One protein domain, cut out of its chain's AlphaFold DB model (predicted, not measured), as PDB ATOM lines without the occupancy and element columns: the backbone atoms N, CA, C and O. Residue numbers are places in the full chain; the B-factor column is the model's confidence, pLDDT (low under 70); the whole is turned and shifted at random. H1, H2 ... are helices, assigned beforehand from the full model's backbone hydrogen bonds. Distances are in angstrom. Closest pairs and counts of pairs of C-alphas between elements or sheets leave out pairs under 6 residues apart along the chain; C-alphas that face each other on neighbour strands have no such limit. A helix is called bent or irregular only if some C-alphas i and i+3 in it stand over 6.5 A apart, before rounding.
ATOM      1  N   GLU A 500      61.926 -39.237  48.424       81.38
ATOM      2  CA  GLU A 500      63.021 -40.142  48.039       81.38
ATOM      3  C   GLU A 500      63.291 -40.172  46.525       81.38
ATOM      4  O   GLU A 500      64.449 -40.218  46.129       81.38
ATOM      5  N   GLU A 501      62.256 -40.066  45.682       76.81
ATOM      6  CA  GLU A 501      62.402 -40.084  44.218       76.81
ATOM      7  C   GLU A 501      63.129 -38.839  43.677       76.81
ATOM      8  O   GLU A 501      64.145 -38.961  42.997       76.81
ATOM      9  N   LEU A 502      62.649 -37.632  44.003       68.62
ATOM     10  CA  LEU A 502      63.286 -36.384  43.555       68.62
ATOM     11  C   LEU A 502      64.660 -36.185  44.204       68.62
ATOM     12  O   LEU A 502      65.564 -35.639  43.578       68.62
ATOM     13  N   PHE A 503      64.836 -36.658  45.440       74.19
ATOM     14  CA  PHE A 503      66.140 -36.684  46.088       74.19
ATOM     15  C   PHE A 503      67.112 -37.639  45.375       74.19
ATOM     16  O   PHE A 503      68.264 -37.268  45.177       74.19
ATOM     17  N   GLY A 504      66.652 -38.818  44.940       79.81
ATOM     18  CA  GLY A 504      67.431 -39.759  44.128       79.81
ATOM     19  C   GLY A 504      67.917 -39.124  42.825       79.81
ATOM     20  O   GLY A 504      69.126 -39.016  42.627       79.81
ATOM     21  N   ARG A 505      66.991 -38.576  42.023       71.94
ATOM     22  CA  ARG A 505      67.312 -37.861  40.770       71.94
ATOM     23  C   ARG A 505      68.301 -36.706  40.984       71.94
ATOM     24  O   ARG A 505      69.170 -36.472  40.152       71.94
ATOM     25  N   PHE A 506      68.205 -35.990  42.108       66.12
ATOM     26  CA  PHE A 506      69.166 -34.939  42.453       66.12
ATOM     27  C   PHE A 506      70.559 -35.494  42.794       66.12
ATOM     28  O   PHE A 506      71.557 -34.898  42.396       66.12
ATOM     29  N   GLN A 507      70.662 -36.630  43.496       77.75
ATOM     30  CA  GLN A 507      71.960 -37.273  43.747       77.75
ATOM     31  C   GLN A 507      72.589 -37.825  42.458       77.75
ATOM     32  O   GLN A 507      73.801 -37.727  42.293       77.75
ATOM     33  N   GLU A 508      71.776 -38.356  41.543       73.94
ATOM     34  CA  GLU A 508      72.187 -38.790  40.200       73.94
ATOM     35  C   GLU A 508      72.729 -37.610  39.375       73.94
ATOM     36  O   GLU A 508      73.861 -37.658  38.900       73.94
ATOM     37  N   TYR A 509      71.998 -36.495  39.311       67.19
ATOM     38  CA  TYR A 509      72.443 -35.274  38.627       67.19
ATOM     39  C   TYR A 509      73.730 -34.667  39.227       67.19
ATOM     40  O   TYR A 509      74.592 -34.176  38.504       67.19
ATOM     41  N   GLN A 510      73.896 -34.732  40.553       70.81
ATOM     42  CA  GLN A 510      75.116 -34.273  41.231       70.81
ATOM     43  C   GLN A 510      76.330 -35.181  40.988       70.81
ATOM     44  O   GLN A 510      77.450 -34.675  41.002       70.81
ATOM     45  N   LYS A 511      76.140 -36.489  40.746       74.75
ATOM     46  CA  LYS A 511      77.220 -37.349  40.236       74.75
ATOM     47  C   LYS A 511      77.630 -36.908  38.835       74.75
ATOM     48  O   LYS A 511      78.805 -36.652  38.618       74.75
ATOM     49  N   PHE A 512      76.661 -36.786  37.924       71.00
ATOM     50  CA  PHE A 512      76.906 -36.441  36.522       71.00
ATOM     51  C   PHE A 512      77.676 -35.121  36.364       71.00
ATOM     52  O   PHE A 512      78.681 -35.090  35.662       71.00
ATOM     53  N   ILE A 513      77.286 -34.059  37.085       66.38
ATOM     54  CA  ILE A 513      78.045 -32.791  37.086       66.38
ATOM     55  C   ILE A 513      79.499 -33.005  37.518       66.38
ATOM     56  O   ILE A 513      80.384 -32.378  36.944       66.38
ATOM     57  N   LYS A 514      79.760 -33.871  38.509       72.00
ATOM     58  CA  LYS A 514      81.136 -34.144  38.937       72.00
ATOM     59  C   LYS A 514      81.937 -34.812  37.817       72.00
ATOM     60  O   LYS A 514      83.048 -34.381  37.589       72.00
ATOM     61  N   VAL A 515      81.364 -35.778  37.093       74.50
ATOM     62  CA  VAL A 515      82.036 -36.449  35.959       74.50
ATOM     63  C   VAL A 515      82.415 -35.449  34.872       74.50
ATOM     64  O   VAL A 515      83.571 -35.400  34.477       74.50
ATOM     65  N   MET A 516      81.470 -34.604  34.447       70.62
ATOM     66  CA  MET A 516      81.742 -33.574  33.436       70.62
ATOM     67  C   MET A 516      82.816 -32.575  33.894       70.62
ATOM     68  O   MET A 516      83.598 -32.109  33.077       70.62
ATOM     69  N   TYR A 517      82.848 -32.238  35.189       68.38
ATOM     70  CA  TYR A 517      83.855 -31.336  35.755       68.38
ATOM     71  C   TYR A 517      85.222 -32.012  35.917       68.38
ATOM     72  O   TYR A 517      86.240 -31.368  35.708       68.38
ATOM     73  N   ASP A 518      85.248 -33.290  36.303       70.19
ATOM     74  CA  ASP A 518      86.475 -34.077  36.412       70.19
ATOM     75  C   ASP A 518      87.123 -34.213  35.025       70.19
ATOM     76  O   ASP A 518      88.286 -33.869  34.886       70.19
ATOM     77  N   MET A 519      86.353 -34.586  33.991       67.88
ATOM     78  CA  MET A 519      86.857 -34.723  32.614       67.88
ATOM     79  C   MET A 519      87.464 -33.425  32.067       67.88
ATOM     80  O   MET A 519      88.636 -33.417  31.723       67.88
ATOM     81  N   VAL A 520      86.709 -32.317  32.073       69.50
ATOM     82  CA  VAL A 520      87.192 -31.019  31.549       69.50
ATOM     83  C   VAL A 520      88.461 -30.535  32.264       69.50
ATOM     84  O   VAL A 520      89.243 -29.799  31.681       69.50
ATOM     85  N   ARG A 521      88.665 -30.939  33.522       67.25
ATOM     86  CA  ARG A 521      89.834 -30.569  34.328       67.25
ATOM     87  C   ARG A 521      91.015 -31.522  34.125       67.25
ATOM     88  O   ARG A 521      92.155 -31.092  34.227       67.25
ATOM     89  N   ASP A 522      90.757 -32.801  33.878       69.31
ATOM     90  CA  ASP A 522      91.805 -33.779  33.581       69.31
ATOM     91  C   ASP A 522      92.392 -33.525  32.168       69.31
ATOM     92  O   ASP A 522      93.588 -33.720  31.979       69.31
ATOM     93  N   ASP A 523      91.605 -32.963  31.236       62.00
ATOM     94  CA  ASP A 523      92.074 -32.458  29.928       62.00
ATOM     95  C   ASP A 523      92.904 -31.145  30.031       62.00
ATOM     96  O   ASP A 523      93.659 -30.813  29.119       62.00
ATOM     97  N   LEU A 552      83.210 -39.609  21.643       80.81
ATOM     98  CA  LEU A 552      81.828 -39.796  22.104       80.81
ATOM     99  C   LEU A 552      81.602 -41.156  22.783       80.81
ATOM    100  O   LEU A 552      80.934 -41.199  23.822       80.81
ATOM    101  N   ASP A 553      82.173 -42.241  22.254       85.62
ATOM    102  CA  ASP A 553      82.110 -43.570  22.885       85.62
ATOM    103  C   ASP A 553      82.834 -43.572  24.250       85.62
ATOM    104  O   ASP A 553      82.308 -44.094  25.242       85.62
ATOM    105  N   ASP A 554      83.994 -42.914  24.344       85.00
ATOM    106  CA  ASP A 554      84.770 -42.796  25.586       85.00
ATOM    107  C   ASP A 554      84.047 -41.924  26.643       85.00
ATOM    108  O   ASP A 554      84.074 -42.212  27.847       85.00
ATOM    109  N   LEU A 555      83.313 -40.894  26.199       83.81
ATOM    110  CA  LEU A 555      82.410 -40.093  27.033       83.81
ATOM    111  C   LEU A 555      81.205 -40.912  27.537       83.81
ATOM    112  O   LEU A 555      80.874 -40.822  28.726       83.81
ATOM    113  N   GLU A 556      80.558 -41.732  26.695       89.94
ATOM    114  CA  GLU A 556      79.486 -42.639  27.146       89.94
ATOM    115  C   GLU A 556      80.034 -43.611  28.209       89.94
ATOM    116  O   GLU A 556      79.466 -43.704  29.303       89.94
ATOM    117  N   ALA A 557      81.184 -44.247  27.964       89.00
ATOM    118  CA  ALA A 557      81.816 -45.177  28.903       89.00
ATOM    119  C   ALA A 557      82.090 -44.546  30.286       89.00
ATOM    120  O   ALA A 557      81.655 -45.090  31.313       89.00
ATOM    121  N   LYS A 558      82.730 -43.365  30.328       86.94
ATOM    122  CA  LYS A 558      83.025 -42.616  31.570       86.94
ATOM    123  C   LYS A 558      81.749 -42.264  32.349       86.94
ATOM    124  O   LYS A 558      81.703 -42.402  33.578       86.94
ATOM    125  N   ILE A 559      80.676 -41.869  31.657       85.81
ATOM    126  CA  ILE A 559      79.377 -41.566  32.283       85.81
ATOM    127  C   ILE A 559      78.732 -42.833  32.869       85.81
ATOM    128  O   ILE A 559      78.233 -42.800  34.001       85.81
ATOM    129  N   PHE A 560      78.754 -43.956  32.147       91.56
ATOM    130  CA  PHE A 560      78.179 -45.218  32.621       91.56
ATOM    131  C   PHE A 560      78.880 -45.753  33.876       91.56
ATOM    132  O   PHE A 560      78.194 -46.084  34.855       91.56
ATOM    133  N   GLU A 561      80.218 -45.769  33.903       90.31
ATOM    134  CA  GLU A 561      80.984 -46.220  35.072       90.31
ATOM    135  C   GLU A 561      80.654 -45.382  36.316       90.31
ATOM    136  O   GLU A 561      80.245 -45.922  37.351       90.31
ATOM    137  N   ALA A 562      80.756 -44.054  36.225       82.69
ATOM    138  CA  ALA A 562      80.573 -43.165  37.371       82.69
ATOM    139  C   ALA A 562      79.125 -43.142  37.907       82.69
ATOM    140  O   ALA A 562      78.869 -43.005  39.121       82.69
ATOM    141  N   MET A 563      78.141 -43.341  37.027       85.88
ATOM    142  CA  MET A 563      76.751 -43.545  37.437       85.88
ATOM    143  C   MET A 563      76.551 -44.891  38.148       85.88
ATOM    144  O   MET A 563      75.677 -44.986  39.020       85.88
ATOM    145  N   GLY A 564      77.425 -45.871  37.910       89.56
ATOM    146  CA  GLY A 564      77.299 -47.252  38.377       89.56
ATOM    147  C   GLY A 564      76.286 -48.030  37.541       89.56
ATOM    148  O   GLY A 564      75.568 -48.883  38.068       89.56
ATOM    149  N   TRP A 565      76.152 -47.664  36.267       94.81
ATOM    150  CA  TRP A 565      75.224 -48.263  35.322       94.81
ATOM    151  C   TRP A 565      75.944 -49.338  34.513       94.81
ATOM    152  O   TRP A 565      77.058 -49.143  34.046       94.81
ATOM    153  N   ASN A 566      75.288 -50.482  34.323       91.25
ATOM    154  CA  ASN A 566      75.768 -51.457  33.353       91.25
ATOM    155  C   ASN A 566      75.429 -50.942  31.947       91.25
ATOM    156  O   ASN A 566      74.253 -50.743  31.640       91.25
ATOM    157  N   GLU A 567      76.453 -50.744  31.126       90.25
ATOM    158  CA  GLU A 567      76.380 -50.280  29.734       90.25
ATOM    159  C   GLU A 567      75.695 -51.308  28.810       90.25
ATOM    160  O   GLU A 567      74.964 -50.943  27.892       90.25
ATOM    161  N   SER A 568      75.756 -52.599  29.166       91.25
ATOM    162  CA  SER A 568      74.993 -53.672  28.501       91.25
ATOM    163  C   SER A 568      73.527 -53.816  28.959       91.25
ATOM    164  O   SER A 568      72.820 -54.715  28.501       91.25
ATOM    165  N   ASP A 569      73.037 -52.959  29.864       94.56
ATOM    166  CA  ASP A 569      71.627 -52.922  30.274       94.56
ATOM    167  C   ASP A 569      70.871 -51.827  29.503       94.56
ATOM    168  O   ASP A 569      70.983 -50.634  29.793       94.56
ATOM    169  N   GLU A 570      70.035 -52.266  28.557       92.19
ATOM    170  CA  GLU A 570      69.062 -51.473  27.782       92.19
ATOM    171  C   GLU A 570      68.254 -50.484  28.646       92.19
ATOM    172  O   GLU A 570      67.897 -49.394  28.197       92.19
ATOM    173  N   THR A 571      67.987 -50.817  29.914       92.19
ATOM    174  CA  THR A 571      67.285 -49.927  30.853       92.19
ATOM    175  C   THR A 571      68.109 -48.687  31.198       92.19
ATOM    176  O   THR A 571      67.537 -47.637  31.481       92.19
ATOM    177  N   ASN A 572      69.438 -48.788  31.200       91.19
ATOM    178  CA  ASN A 572      70.352 -47.679  31.468       91.19
ATOM    179  C   ASN A 572      70.701 -46.923  30.184       91.19
ATOM    180  O   ASN A 572      70.639 -45.697  30.207       91.19
ATOM    181  N   ARG A 573      70.920 -47.611  29.052       89.25
ATOM    182  CA  ARG A 573      71.021 -46.953  27.729       89.25
ATOM    183  C   ARG A 573      69.780 -46.125  27.399       89.25
ATOM    184  O   ARG A 573      69.914 -44.998  26.935       89.25
ATOM    185  N   ARG A 574      68.575 -46.570  27.784       89.00
ATOM    186  CA  ARG A 574      67.377 -45.720  27.675       89.00
ATOM    187  C   ARG A 574      67.371 -44.519  28.620       89.00
ATOM    188  O   ARG A 574      67.020 -43.439  28.172       89.00
ATOM    189  N   LYS A 575      67.792 -44.655  29.886       86.81
ATOM    190  CA  LYS A 575      67.928 -43.493  30.797       86.81
ATOM    191  C   LYS A 575      68.939 -42.475  30.272       86.81
ATOM    192  O   LYS A 575      68.724 -41.282  30.450       86.81
ATOM    193  N   PHE A 576      70.031 -42.948  29.673       88.31
ATOM    194  CA  PHE A 576      71.048 -42.107  29.055       88.31
ATOM    195  C   PHE A 576      70.461 -41.349  27.858       88.31
ATOM    196  O   PHE A 576      70.472 -40.123  27.865       88.31
ATOM    197  N   ALA A 577      69.813 -42.045  26.918       85.44
ATOM    198  CA  ALA A 577      69.129 -41.421  25.783       85.44
ATOM    199  C   ALA A 577      68.027 -40.424  26.212       85.44
ATOM    200  O   ALA A 577      68.020 -39.286  25.742       85.44
ATOM    201  N   ASP A 578      67.153 -40.804  27.154       82.31
ATOM    202  CA  ASP A 578      66.115 -39.931  27.729       82.31
ATOM    203  C   ASP A 578      66.734 -38.668  28.376       82.31
ATOM    204  O   ASP A 578      66.154 -37.580  28.324       82.31
ATOM    205  N   PHE A 579      67.920 -38.788  28.988       76.06
ATOM    206  CA  PHE A 579      68.644 -37.680  29.619       76.06
ATOM    207  C   PHE A 579      69.333 -36.764  28.598       76.06
ATOM    208  O   PHE A 579      69.194 -35.546  28.707       76.06
ATOM    209  N   ILE A 580      70.024 -37.317  27.596       80.38
ATOM    210  CA  ILE A 580      70.631 -36.542  26.502       80.38
ATOM    211  C   ILE A 580      69.540 -35.781  25.733       80.38
ATOM    212  O   ILE A 580      69.674 -34.576  25.513       80.38
ATOM    213  N   GLN A 581      68.405 -36.426  25.435       78.50
ATOM    214  CA  GLN A 581      67.241 -35.757  24.849       78.50
ATOM    215  C   GLN A 581      66.730 -34.612  25.741       78.50
ATOM    216  O   GLN A 581      66.494 -33.519  25.236       78.50
ATOM    217  N   MET A 582      66.621 -34.809  27.060       78.75
ATOM    218  CA  MET A 582      66.204 -33.750  27.990       78.75
ATOM    219  C   MET A 582      67.167 -32.543  27.998       78.75
ATOM    220  O   MET A 582      66.709 -31.408  28.142       78.75
ATOM    221  N   GLN A 583      68.480 -32.751  27.822       74.94
ATOM    222  CA  GLN A 583      69.441 -31.646  27.683       74.94
ATOM    223  C   GLN A 583      69.293 -30.926  26.335       74.94
ATOM    224  O   GLN A 583      69.283 -29.696  26.299       74.94
ATOM    225  N   MET A 584      69.111 -31.666  25.234       72.19
ATOM    226  CA  MET A 584      68.858 -31.074  23.913       72.19
ATOM    227  C   MET A 584      67.558 -30.259  23.891       72.19
ATOM    228  O   MET A 584      67.574 -29.113  23.449       72.19
ATOM    229  N   GLU A 585      66.460 -30.782  24.444       80.44
ATOM    230  CA  GLU A 585      65.186 -30.057  24.583       80.44
ATOM    231  C   GLU A 585      65.322 -28.811  25.480       80.44
ATOM    232  O   GLU A 585      64.734 -27.767  25.190       80.44
ATOM    233  N   GLY A 586      66.140 -28.878  26.538       75.81
ATOM    234  CA  GLY A 586      66.477 -27.723  27.375       75.81
ATOM    235  C   GLY A 586      67.230 -26.633  26.604       75.81
ATOM    236  O   GLY A 586      66.872 -25.456  26.685       75.81
ATOM    237  N   ASN A 587      68.222 -27.021  25.801       68.12
ATOM    238  CA  ASN A 587      68.965 -26.110  24.929       68.12
ATOM    239  C   ASN A 587      68.074 -25.530  23.816       68.12
ATOM    240  O   ASN A 587      68.147 -24.332  23.538       68.12
ATOM    241  N   GLU A 588      67.167 -26.319  23.230       78.50
ATOM    242  CA  GLU A 588      66.149 -25.813  22.302       78.50
ATOM    243  C   GLU A 588      65.205 -24.800  22.966       78.50
ATOM    244  O   GLU A 588      64.906 -23.770  22.354       78.50
ATOM    245  N   GLU A 589      64.748 -25.022  24.208       73.31
ATOM    246  CA  GLU A 589      63.912 -24.038  24.912       73.31
ATOM    247  C   GLU A 589      64.694 -22.750  25.229       73.31
ATOM    248  O   GLU A 589      64.137 -21.656  25.085       73.31
ATOM    249  N   ILE A 590      65.989 -22.850  25.558       63.75
ATOM    250  CA  ILE A 590      66.892 -21.695  25.687       63.75
ATOM    251  C   ILE A 590      66.957 -20.935  24.355       63.75
ATOM    252  O   ILE A 590      66.534 -19.779  24.310       63.75
ATOM    253  N   PHE A 591      67.361 -21.563  23.246       68.31
ATOM    254  CA  PHE A 591      67.426 -20.897  21.936       68.31
ATOM    255  C   PHE A 591      66.064 -20.341  21.481       68.31
ATOM    256  O   PHE A 591      65.987 -19.253  20.898       68.31
ATOM    257  N   ALA A 592      64.958 -21.027  21.778       75.88
ATOM    258  CA  ALA A 592      63.606 -20.547  21.500       75.88
ATOM    259  C   ALA A 592      63.210 -19.341  22.372       75.88
ATOM    260  O   ALA A 592      62.451 -18.481  21.909       75.88
ATOM    261  N   TYR A 593      63.715 -19.242  23.605       69.00
ATOM    262  CA  TYR A 593      63.592 -18.059  24.456       69.00
ATOM    263  C   TYR A 593      64.442 -16.901  23.920       69.00
ATOM    264  O   TYR A 593      63.925 -15.786  23.795       69.00
ATOM    265  N   GLU A 594      65.703 -17.143  23.552       81.50
ATOM    266  CA  GLU A 594      66.597 -16.118  22.996       81.50
ATOM    267  C   GLU A 594      65.981 -15.490  21.741       81.50
ATOM    268  O   GLU A 594      65.736 -14.282  21.678       81.50
ATOM    269  N   LYS A 595      65.585 -16.342  20.789       79.25
ATOM    270  CA  LYS A 595      64.923 -15.986  19.525       79.25
ATOM    271  C   LYS A 595      63.589 -15.255  19.717       79.25
ATOM    272  O   LYS A 595      63.181 -14.481  18.852       79.25
TER     273      LYS A 595
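What this domain is: This is residues 500 to 523 and 552 to 595 of the 822 residues of an uncharacterized protein of Ascobolus immersus RN42 (UniProt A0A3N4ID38). Two long helices, H1 and H3, run crosswise to each other without meeting, and a short helix, H2, packs by its second half on the middle of H1 and leads through a short link into H3. Most of H3, residues 577 to 595, sticks out as a free arm, and the first part of H1, residues 500 to 507, sticks out as well. The printed part has 68 residues with three named helices, in the order H1, H2, H3 along the chain, and no named strand; the class is all helix. It is only just loose, close to compact, with a radius of gyration of the C-alphas of 13.6 A, and its C-alphas span 39 by 33 by 23 A.

How they stand to each other: H1, residues 500 to 522, touches H2, residues 552 to 563, with 9 pairs of C-alphas within 8 A. H1 touches H2 with residues 508 to 515 alone, and H2 touches H1 with residues 558 to 563 alone. The closest C-alphas of the two are those of Lys 511 and Met 563, 6.8 A apart. Their lines stand at a steep tilt of 48 degrees, and they run opposite ways. H3, residues 570 to 595, touches no helix. H2 and H3 are near each other, with 7 pairs of C-alphas within 10 A, the closest 8.3 A apart. H1 and H3 are apart. In H1, H2 and H3 every pair of backbone O of residue i and N of residue i+4 is within hydrogen-bond range.

Where its parts are: H1 begins at C-alpha 500, at (63.021, -40.142, 48.039), and measures 32.8 A from first to last C-alpha over 23 residues. H2 has 12 residues, Leu 552 to Met 563, and measures 16.6 A; its last C-alpha, 563, is at (76.751, -43.545, 37.437). H3 is the longest helix, with 26 residues from Glu 570 to Lys 595, and measures 36.7 A, ending at C-alpha 595, at (64.923, -15.986, 19.525). None of the three helices is bent.

The domain as a whole: The two C-alphas farthest apart are those of Ser 568 and Lys 595, 40.0 A. Without the stretches that stand free, the body has 41 residues and spans 30 by 21 by 12 A. Residues 524 to 551 are cut out and not printed, and C-alphas 523 and 552 are 14.8 A apart across the cut. The link from H1 to H2 runs across this cut. The link from H2 to H3, with 6 residues between them, is short. The mean pLDDT of the printed part is 79.0, and 14 residues of the model here are under 70, among them residues 519 to 523 and residues 590 to 591.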